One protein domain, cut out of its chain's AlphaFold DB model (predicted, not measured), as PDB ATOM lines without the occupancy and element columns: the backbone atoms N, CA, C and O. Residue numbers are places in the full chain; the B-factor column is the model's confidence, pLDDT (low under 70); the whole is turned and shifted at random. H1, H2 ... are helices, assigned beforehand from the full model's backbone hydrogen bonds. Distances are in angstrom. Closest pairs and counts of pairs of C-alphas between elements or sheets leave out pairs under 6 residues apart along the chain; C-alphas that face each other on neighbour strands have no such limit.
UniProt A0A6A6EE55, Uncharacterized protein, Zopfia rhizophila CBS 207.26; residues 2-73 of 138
ATOM      1  N   VAL A   2     215.977 213.833 334.977       77.56
ATOM      2  CA  VAL A   2     216.831 213.344 333.867       77.56
ATOM      3  C   VAL A   2     217.691 212.143 334.268       77.56
ATOM      4  O   VAL A   2     217.811 211.197 333.500       77.56
ATOM      5  N   VAL A   3     218.178 212.134 335.512       81.62
ATOM      6  CA  VAL A   3     218.991 211.049 336.075       81.62
ATOM      7  C   VAL A   3     218.290 209.694 335.969       81.62
ATOM      8  O   VAL A   3     218.883 208.734 335.498       81.62
ATOM      9  N   GLY A   4     216.994 209.634 336.290       78.75
ATOM     10  CA  GLY A   4     216.215 208.393 336.218       78.75
ATOM     11  C   GLY A   4     216.011 207.834 334.803       78.75
ATOM     12  O   GLY A   4     215.483 206.737 334.665       78.75
ATOM     13  N   ARG A   5     216.391 208.579 333.755       83.88
ATOM     14  CA  ARG A   5     216.357 208.119 332.358       83.88
ATOM     15  C   ARG A   5     217.685 207.520 331.892       83.88
ATOM     16  O   ARG A   5     217.742 207.057 330.761       83.88
ATOM     17  N   ASN A   6     218.716 207.532 332.741       83.31
ATOM     18  CA  ASN A   6     220.048 207.021 332.425       83.31
ATOM     19  C   ASN A   6     220.674 207.660 331.156       83.31
ATOM     20  O   ASN A   6     221.393 207.008 330.406       83.31
ATOM     21  N   ASP A   7     220.378 208.941 330.894       90.00
ATOM     22  CA  ASP A   7     220.911 209.703 329.751       90.00
ATOM     23  C   ASP A   7     222.264 210.332 330.119       90.00
ATOM     24  O   ASP A   7     222.364 211.516 330.457       90.00
ATOM     25  N   GLU A   8     223.304 209.499 330.138       91.44
ATOM     26  CA  GLU A   8     224.642 209.897 330.582       91.44
ATOM     27  C   GLU A   8     225.203 211.124 329.832       91.44
ATOM     28  O   GLU A   8     225.655 212.051 330.515       91.44
ATOM     29  N   PRO A   9     225.167 211.214 328.482       93.31
ATOM     30  CA  PRO A   9     225.704 212.375 327.770       93.31
ATOM     31  C   PRO A   9     225.028 213.683 328.183       93.31
ATOM     32  O   PRO A   9     225.705 214.688 328.418       93.31
ATOM     33  N   PHE A  10     223.701 213.678 328.328       93.81
ATOM     34  CA  PHE A  10     222.972 214.877 328.713       93.81
ATOM     35  C   PHE A  10     223.197 215.243 330.188       93.81
ATOM     36  O   PHE A  10     223.333 216.422 330.520       93.81
ATOM     37  N   ILE A  11     223.321 214.253 331.077       93.81
ATOM     38  CA  ILE A  11     223.672 214.480 332.488       93.81
ATOM     39  C   ILE A  11     225.071 215.091 332.605       93.81
ATOM     40  O   ILE A  11     225.228 216.100 333.292       93.81
ATOM     41  N   ARG A  12     226.071 214.548 331.895       94.56
ATOM     42  CA  ARG A  12     227.424 215.129 331.834       94.56
ATOM     43  C   ARG A  12     227.393 216.565 331.333       94.56
ATOM     44  O   ARG A  12     228.043 217.425 331.924       94.56
ATOM     45  N   TYR A  13     226.614 216.834 330.285       96.06
ATOM     46  CA  TYR A  13     226.449 218.189 329.772       96.06
ATOM     47  C   TYR A  13     225.916 219.129 330.862       96.06
ATOM     48  O   TYR A  13     226.567 220.123 331.170       96.06
ATOM     49  N   LEU A  14     224.804 218.796 331.521       96.06
ATOM     50  CA  LEU A  14     224.225 219.639 332.575       96.06
ATOM     51  C   LEU A  14     225.190 219.870 333.745       96.06
ATOM     52  O   LEU A  14     225.342 221.005 334.197       96.06
ATOM     53  N   LEU A  15     225.875 218.822 334.206       95.94
ATOM     54  CA  LEU A  15     226.879 218.933 335.267       95.94
ATOM     55  C   LEU A  15     228.049 219.839 334.851       95.94
ATOM     56  O   LEU A  15     228.509 220.646 335.656       95.94
ATOM     57  N   SER A  16     228.482 219.788 333.585       96.19
ATOM     58  CA  SER A  16     229.517 220.693 333.061       96.19
ATOM     59  C   SER A  16     229.063 222.156 332.965       96.19
ATOM     60  O   SER A  16     229.893 223.054 333.040       96.19
ATOM     61  N   GLN A  17     227.752 222.404 332.852       97.50
ATOM     62  CA  GLN A  17     227.160 223.745 332.927       97.50
ATOM     63  C   GLN A  17     226.959 224.239 334.374       97.50
ATOM     64  O   GLN A  17     226.383 225.304 334.585       97.50
ATOM     65  N   GLY A  18     227.405 223.481 335.382       96.00
ATOM     66  CA  GLY A  18     227.277 223.852 336.792       96.00
ATOM     67  C   GLY A  18     225.964 223.418 337.446       96.00
ATOM     68  O   GLY A  18     225.597 223.959 338.491       96.00
ATOM     69  N   ALA A  19     225.240 222.452 336.869       95.44
ATOM     70  CA  ALA A  19     224.096 221.854 337.552       95.44
ATOM     71  C   ALA A  19     224.534 221.243 338.895       95.44
ATOM     72  O   ALA A  19     225.459 220.436 338.953       95.44
ATOM     73  N   ASN A  20     223.846 221.614 339.978       96.19
ATOM     74  CA  ASN A  20     224.148 221.124 341.319       96.19
ATOM     75  C   ASN A  20     223.387 219.809 341.594       96.19
ATOM     76  O   ASN A  20     222.152 219.837 341.656       96.19
ATOM     77  N   PRO A  21     224.079 218.672 341.809       95.56
ATOM     78  CA  PRO A  21     223.432 217.376 342.029       95.56
ATOM     79  C   PRO A  21     222.763 217.242 343.407       95.56
ATOM     80  O   PRO A  21     222.037 216.278 343.636       95.56
ATOM     81  N   ASN A  22     222.971 218.202 344.314       95.69
ATOM     82  CA  ASN A  22     222.370 218.234 345.651       95.69
ATOM     83  C   ASN A  22     221.043 219.014 345.697       95.69
ATOM     84  O   ASN A  22     220.539 219.322 346.780       95.69
ATOM     85  N   LEU A  23     220.486 219.386 344.540       93.00
ATOM     86  CA  LEU A  23     219.178 220.027 344.439       93.00
ATOM     87  C   LEU A  23     218.095 218.988 344.143       93.00
ATOM     88  O   LEU A  23     218.186 218.207 343.197       93.00
ATOM     89  N   GLY A  24     217.062 218.990 344.977       89.06
ATOM     90  CA  GLY A  24     215.912 218.108 344.854       89.06
ATOM     91  C   GLY A  24     214.810 218.672 343.954       89.06
ATOM     92  O   GLY A  24     214.977 219.726 343.331       89.06
ATOM     93  N   PRO A  25     213.655 217.987 343.891       86.75
ATOM     94  CA  PRO A  25     212.471 218.512 343.220       86.75
ATOM     95  C   PRO A  25     212.001 219.839 343.853       86.75
ATOM     96  O   PRO A  25     212.476 220.226 344.927       86.75
ATOM     97  N   PRO A  26     211.069 220.556 343.198       87.50
ATOM     98  CA  PRO A  26     210.443 221.742 343.772       87.50
ATOM     99  C   PRO A  26     209.876 221.476 345.170       87.50
ATOM    100  O   PRO A  26     209.173 220.489 345.373       87.50
ATOM    101  N   LEU A  27     210.140 222.391 346.108       84.88
ATOM    102  CA  LEU A  27     209.601 222.350 347.471       84.88
ATOM    103  C   LEU A  27     208.066 222.352 347.472       84.88
ATOM    104  O   LEU A  27     207.445 221.649 348.261       84.88
ATOM    105  N   ASN A  28     207.469 223.131 346.569       86.00
ATOM    106  CA  ASN A  28     206.038 223.139 346.301       86.00
ATOM    107  C   ASN A  28     205.807 222.743 344.833       86.00
ATOM    108  O   ASN A  28     205.966 223.590 343.949       86.00
ATOM    109  N   PRO A  29     205.449 221.479 344.549       82.81
ATOM    110  CA  PRO A  29     205.177 221.016 343.189       82.81
ATOM    111  C   PRO A  29     203.984 221.708 342.517       82.81
ATOM    112  O   PRO A  29     203.875 221.653 341.295       82.81
ATOM    113  N   GLN A  30     203.089 222.334 343.290       90.00
ATOM    114  CA  GLN A  30     201.925 223.065 342.783       90.00
ATOM    115  C   GLN A  30     202.211 224.554 342.517       90.00
ATOM    116  O   GLN A  30     201.339 225.252 342.000       90.00
ATOM    117  N   GLU A  31     203.398 225.065 342.861       91.31
ATOM    118  CA  GLU A  31     203.774 226.448 342.550       91.31
ATOM    119  C   GLU A  31     203.944 226.625 341.035       91.31
ATOM    120  O   GLU A  31     204.680 225.888 340.381       91.31
ATOM    121  N   THR A  32     203.265 227.627 340.479       90.00
ATOM    122  CA  THR A  32     203.242 227.904 339.033       90.00
ATOM    123  C   THR A  32     204.034 229.155 338.664       90.00
ATOM    124  O   THR A  32     204.384 229.355 337.500       90.00
ATOM    125  N   ILE A  33     204.368 229.996 339.644       92.50
ATOM    126  CA  ILE A  33     205.140 231.217 339.438       92.50
ATOM    127  C   ILE A  33     206.631 230.864 339.413       92.50
ATOM    128  O   ILE A  33     207.219 230.545 340.446       92.50
ATOM    129  N   PHE A  34     207.272 230.956 338.240       84.94
ATOM    130  CA  PHE A  34     208.617 230.402 338.013       84.94
ATOM    131  C   PHE A  34     209.689 230.902 338.993       84.94
ATOM    132  O   PHE A  34     210.510 230.118 339.458       84.94
ATOM    133  N   TRP A  35     209.666 232.183 339.368       87.50
ATOM    134  CA  TRP A  35     210.637 232.762 340.307       87.50
ATOM    135  C   TRP A  35     210.379 232.382 341.773       87.50
ATOM    136  O   TRP A  35     211.208 232.659 342.641       87.50
ATOM    137  N   ARG A  36     209.235 231.756 342.067       89.31
ATOM    138  CA  ARG A  36     208.898 231.193 343.381       89.31
ATOM    139  C   ARG A  36     209.192 229.698 343.475       89.31
ATOM    140  O   ARG A  36     209.174 229.157 344.577       89.31
ATOM    141  N   ILE A  37     209.516 229.038 342.361       88.19
ATOM    142  CA  ILE A  37     209.923 227.634 342.362       88.19
ATOM    143  C   ILE A  37     211.300 227.537 343.019       88.19
ATOM    144  O   ILE A  37     212.309 227.999 342.486       88.19
ATOM    145  N   ARG A  38     211.343 226.936 344.208       89.62
ATOM    146  CA  ARG A  38     212.581 226.700 344.957       89.62
ATOM    147  C   ARG A  38     212.844 225.200 345.020       89.62
ATOM    148  O   ARG A  38     211.955 224.473 345.465       89.62
ATOM    149  N   PRO A  39     214.020 224.715 344.591       89.75
ATOM    150  CA  PRO A  39     214.369 223.314 344.766       89.75
ATOM    151  C   PRO A  39     214.666 223.026 346.239       89.75
ATOM    152  O   PRO A  39     215.192 223.886 346.958       89.75
ATOM    153  N   ILE A  40     214.375 221.802 346.671       88.19
ATOM    154  CA  ILE A  40     214.814 221.300 347.976       88.19
ATOM    155  C   ILE A  40     216.346 221.348 348.024       88.19
ATOM    156  O   ILE A  40     217.019 220.816 347.139       88.19
ATOM    157  N   GLN A  41     216.898 222.008 349.040       90.25
ATOM    158  CA  GLN A  41     218.346 222.087 349.252       90.25
ATOM    159  C   GLN A  41     218.863 220.806 349.918       90.25
ATOM    160  O   GLN A  41     218.118 220.163 350.655       90.25
ATOM    161  N   ASN A  42     220.137 220.465 349.694       90.94
ATOM    162  CA  ASN A  42     220.805 219.300 350.296       90.94
ATOM    163  C   ASN A  42     220.038 217.984 350.091       90.94
ATOM    164  O   ASN A  42     219.913 217.166 350.996       90.94
ATOM    165  N   SER A  43     219.491 217.787 348.896       91.38
ATOM    166  CA  SER A  43     218.707 216.606 348.566       91.38
ATOM    167  C   SER A  43     219.572 215.507 347.960       91.38
ATOM    168  O   SER A  43     220.278 215.745 346.983       91.38
ATOM    169  N   GLY A  44     219.418 214.271 348.437       92.44
ATOM    170  CA  GLY A  44     219.960 213.073 347.785       92.44
ATOM    171  C   GLY A  44     219.154 212.569 346.584       92.44
ATOM    172  O   GLY A  44     219.418 211.475 346.090       92.44
ATOM    173  N   SER A  45     218.164 213.332 346.100       91.56
ATOM    174  CA  SER A  45     217.234 212.905 345.041       91.56
ATOM    175  C   SER A  45     217.931 212.398 343.775       91.56
ATOM    176  O   SER A  45     217.488 211.407 343.196       91.56
ATOM    177  N   ALA A  46     219.014 213.054 343.344       93.69
ATOM    178  CA  ALA A  46     219.762 212.637 342.162       93.69
ATOM    179  C   ALA A  46     220.425 211.267 342.367       93.69
ATOM    180  O   ALA A  46     220.269 210.386 341.528       93.69
ATOM    181  N   LEU A  47     221.093 211.054 343.505       95.12
ATOM    182  CA  LEU A  47     221.722 209.772 343.836       95.12
ATOM    183  C   LEU A  47     220.686 208.652 343.980       95.12
ATOM    184  O   LEU A  47     220.873 207.573 343.425       95.12
ATOM    185  N   ASN A  48     219.561 208.919 344.645       94.12
ATOM    186  CA  ASN A  48     218.466 207.954 344.776       94.12
ATOM    187  C   ASN A  48     217.882 207.568 343.405       94.12
ATOM    188  O   ASN A  48     217.655 206.391 343.125       94.12
ATOM    189  N   ALA A  49     217.684 208.549 342.518       92.12
ATOM    190  CA  ALA A  49     217.211 208.293 341.163       92.12
ATOM    191  C   ALA A  49     218.223 207.478 340.345       92.12
ATOM    192  O   ALA A  49     217.813 206.546 339.653       92.12
ATOM    193  N   ALA A  50     219.519 207.791 340.438       93.56
ATOM    194  CA  ALA A  50     220.581 207.015 339.795       93.56
ATOM    195  C   ALA A  50     220.579 205.570 340.304       93.56
ATOM    196  O   ALA A  50     220.597 204.631 339.510       93.56
ATOM    197  N   ALA A  51     220.437 205.389 341.619       94.44
ATOM    198  CA  ALA A  51     220.429 204.068 342.224       94.44
ATOM    199  C   ALA A  51     219.265 203.188 341.729       94.44
ATOM    200  O   ALA A  51     219.427 201.994 341.478       94.44
ATOM    201  N   ALA A  52     218.098 203.784 341.489       92.00
ATOM    202  CA  ALA A  52     216.955 203.070 340.927       92.00
ATOM    203  C   ALA A  52     217.114 202.719 339.428       92.00
ATOM    204  O   ALA A  52     216.458 201.794 338.936       92.00
ATOM    205  N   SER A  53     217.971 203.424 338.675       84.69
ATOM    206  CA  SER A  53     217.935 203.482 337.200       84.69
ATOM    207  C   SER A  53     219.080 202.787 336.447       84.69
ATOM    208  O   SER A  53     219.152 202.956 335.234       84.69
ATOM    209  N   HIS A  54     219.825 201.883 337.104       70.38
ATOM    210  CA  HIS A  54     220.551 200.724 336.521       70.38
ATOM    211  C   HIS A  54     222.091 200.760 336.531       70.38
ATOM    212  O   HIS A  54     222.672 199.679 336.529       70.38
ATOM    213  N   THR A  55     222.765 201.911 336.584       72.88
ATOM    214  CA  THR A  55     224.216 201.987 336.296       72.88
ATOM    215  C   THR A  55     225.039 202.631 337.424       72.88
ATOM    216  O   THR A  55     224.747 203.762 337.838       72.88
ATOM    217  N   PRO A  56     226.098 201.958 337.928       87.50
ATOM    218  CA  PRO A  56     227.084 202.575 338.820       87.50
ATOM    219  C   PRO A  56     227.758 203.810 338.212       87.50
ATOM    220  O   PRO A  56     228.172 204.700 338.946       87.50
ATOM    221  N   GLU A  57     227.833 203.903 336.884       90.25
ATOM    222  CA  GLU A  57     228.516 204.968 336.149       90.25
ATOM    223  C   GLU A  57     227.900 206.344 336.413       90.25
ATOM    224  O   GLU A  57     228.617 207.290 336.745       90.25
ATOM    225  N   ILE A  58     226.571 206.468 336.329       91.50
ATOM    226  CA  ILE A  58     225.891 207.731 336.649       91.50
ATOM    227  C   ILE A  58     226.007 208.037 338.137       91.50
ATOM    228  O   ILE A  58     226.179 209.196 338.514       91.50
ATOM    229  N   PHE A  59     225.939 207.014 338.987       94.50
ATOM    230  CA  PHE A  59     226.110 207.200 340.421       94.50
ATOM    231  C   PHE A  59     227.497 207.778 340.740       94.50
ATOM    232  O   PHE A  59     227.608 208.801 341.415       94.50
ATOM    233  N   ALA A  60     228.553 207.178 340.188       94.38
ATOM    234  CA  ALA A  60     229.930 207.634 340.319       94.38
ATOM    235  C   ALA A  60     230.141 209.030 339.709       94.38
ATOM    236  O   ALA A  60     230.828 209.860 340.302       94.38
ATOM    237  N   LEU A  61     229.509 209.319 338.567       95.00
ATOM    238  CA  LEU A  61     229.531 210.640 337.940       95.00
ATOM    239  C   LEU A  61     228.923 211.718 338.847       95.00
ATOM    240  O   LEU A  61     229.467 212.808 338.970       95.00
ATOM    241  N   LEU A  62     227.796 211.438 339.500       95.75
ATOM    242  CA  LEU A  62     227.188 212.395 340.424       95.75
ATOM    243  C   LEU A  62     228.098 212.651 341.633       95.75
ATOM    244  O   LEU A  62     228.276 213.806 342.024       95.75
ATOM    245  N   LEU A  63     228.713 211.602 342.191       96.50
ATOM    246  CA  LEU A  63     229.683 211.741 343.283       96.50
ATOM    247  C   LEU A  63     230.900 212.579 342.871       96.50
ATOM    248  O   LEU A  63     231.309 213.460 343.626       96.50
ATOM    249  N   SER A  64     231.448 212.372 341.667       96.38
ATOM    250  CA  SER A  64     232.601 213.147 341.180       96.38
ATOM    251  C   SER A  64     232.283 214.630 340.958       96.38
ATOM    252  O   SER A  64     233.185 215.464 341.002       96.38
ATOM    253  N   HIS A  65     231.002 214.973 340.801       96.88
ATOM    254  CA  HIS A  65     230.494 216.345 340.751       96.88
ATOM    255  C   HIS A  65     229.956 216.857 342.102       96.88
ATOM    256  O   HIS A  65     229.216 217.841 342.151       96.88
ATOM    257  N   GLY A  66     230.341 216.223 343.213       97.00
ATOM    258  CA  GLY A  66     230.077 216.722 344.563       97.00
ATOM    259  C   GLY A  66     228.698 216.373 345.117       97.00
ATOM    260  O   GLY A  66     228.222 217.050 346.032       97.00
ATOM    261  N   ALA A  67     228.031 215.345 344.586       96.56
ATOM    262  CA  ALA A  67     226.837 214.808 345.227       96.56
ATOM    263  C   ALA A  67     227.177 214.243 346.616       96.56
ATOM    264  O   ALA A  67     228.124 213.475 346.783       96.56
ATOM    265  N   ILE A  68     226.383 214.618 347.616       96.00
ATOM    266  CA  ILE A  68     226.613 214.270 349.016       96.00
ATOM    267  C   ILE A  68     225.838 212.997 349.345       96.00
ATOM    268  O   ILE A  68     224.612 213.010 349.475       96.00
ATOM    269  N   ILE A  69     226.562 211.890 349.509       95.12
ATOM    270  CA  ILE A  69     225.965 210.569 349.734       95.12
ATOM    271  C   ILE A  69     225.174 210.472 351.044       95.12
ATOM    272  O   ILE A  69     224.166 209.778 351.085       95.12
ATOM    273  N   SER A  70     225.556 211.226 352.081       93.06
ATOM    274  CA  SER A  70     224.855 211.247 353.375       93.06
ATOM    275  C   SER A  70     223.467 211.893 353.322       93.06
ATOM    276  O   SER A  70     222.711 211.791 354.279       93.06
ATOM    277  N   ASN A  71     223.123 212.567 352.220       91.75
ATOM    278  CA  ASN A  71     221.783 213.113 351.993       91.75
ATOM    279  C   ASN A  71     220.870 212.123 351.244       91.75
ATOM    280  O   ASN A  71     219.744 212.474 350.887       91.75
ATOM    281  N   ALA A  72     221.369 210.923 350.931       93.25
ATOM    282  CA  ALA A  72     220.724 209.924 350.092       93.25
ATOM    283  C   ALA A  72     220.592 208.578 350.822       93.25
ATOM    284  O   ALA A  72     221.282 208.307 351.798       93.25
ATOM    285  N   ILE A  73     219.727 207.712 350.295       94.56
ATOM    286  CA  ILE A  73     219.503 206.338 350.770       94.56
ATOM    287  C   ILE A  73     219.601 205.361 349.587       94.56
ATOM    288  O   ILE A  73     218.656 204.640 349.266       94.56
TER     289      ILE A  73
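Overview. This is residues 2 to 73 of the 138 residues of an uncharacterized protein of Zopfia rhizophila CBS 207.26 (UniProt A0A6A6EE55). With little regular structure, this is a small body of three short helices side by side, H3 next to both H1 and H2, and a long loop between H1 and H2 whose residues 30 to 35 stick out. The printed part has 72 residues, with H1, H2 and H3 in that order and no named strand; the class is all helix, with 26 residues in named elements. It is compact, radius of gyration of the C-alphas 12.3 A, spanning 35 by 25 by 19 A.

Arrangement. Start at H3, residues 56 to 64. H1, residues 8 to 16, is close but not clearly touching: the closest C-alphas, of Glu 8 and Ile 58, are 6.6 A apart. They run the same way at a shallow tilt of 3 degrees. H2, residues 45 to 52, touches H3 as a helical hairpin, opposite ways at a shallow tilt of 21 degrees; the closest C-alphas, of Ala 50 and Phe 59, are 5.6 A apart. H1 and H2 are apart. In H1, H2 and H3 every O i to N i+4 pair is within hydrogen-bond range.

Along the chain. Find C-alpha 8 at (224.642, 209.897, 330.582); H1 runs 12.1 A from there. H2 spans 10.7 A. H3 runs 12.2 A to C-alpha 64 at (232.601, 213.147, 341.180).

Size, cuts and confidence. The C-alphas farthest apart, of Ile 33 and Pro 56, lie 36.1 A apart. The link H1 to H2 is long, H2 to H3 tight. The printed part has no cut, and no printed residue is under 70 in pLDDT.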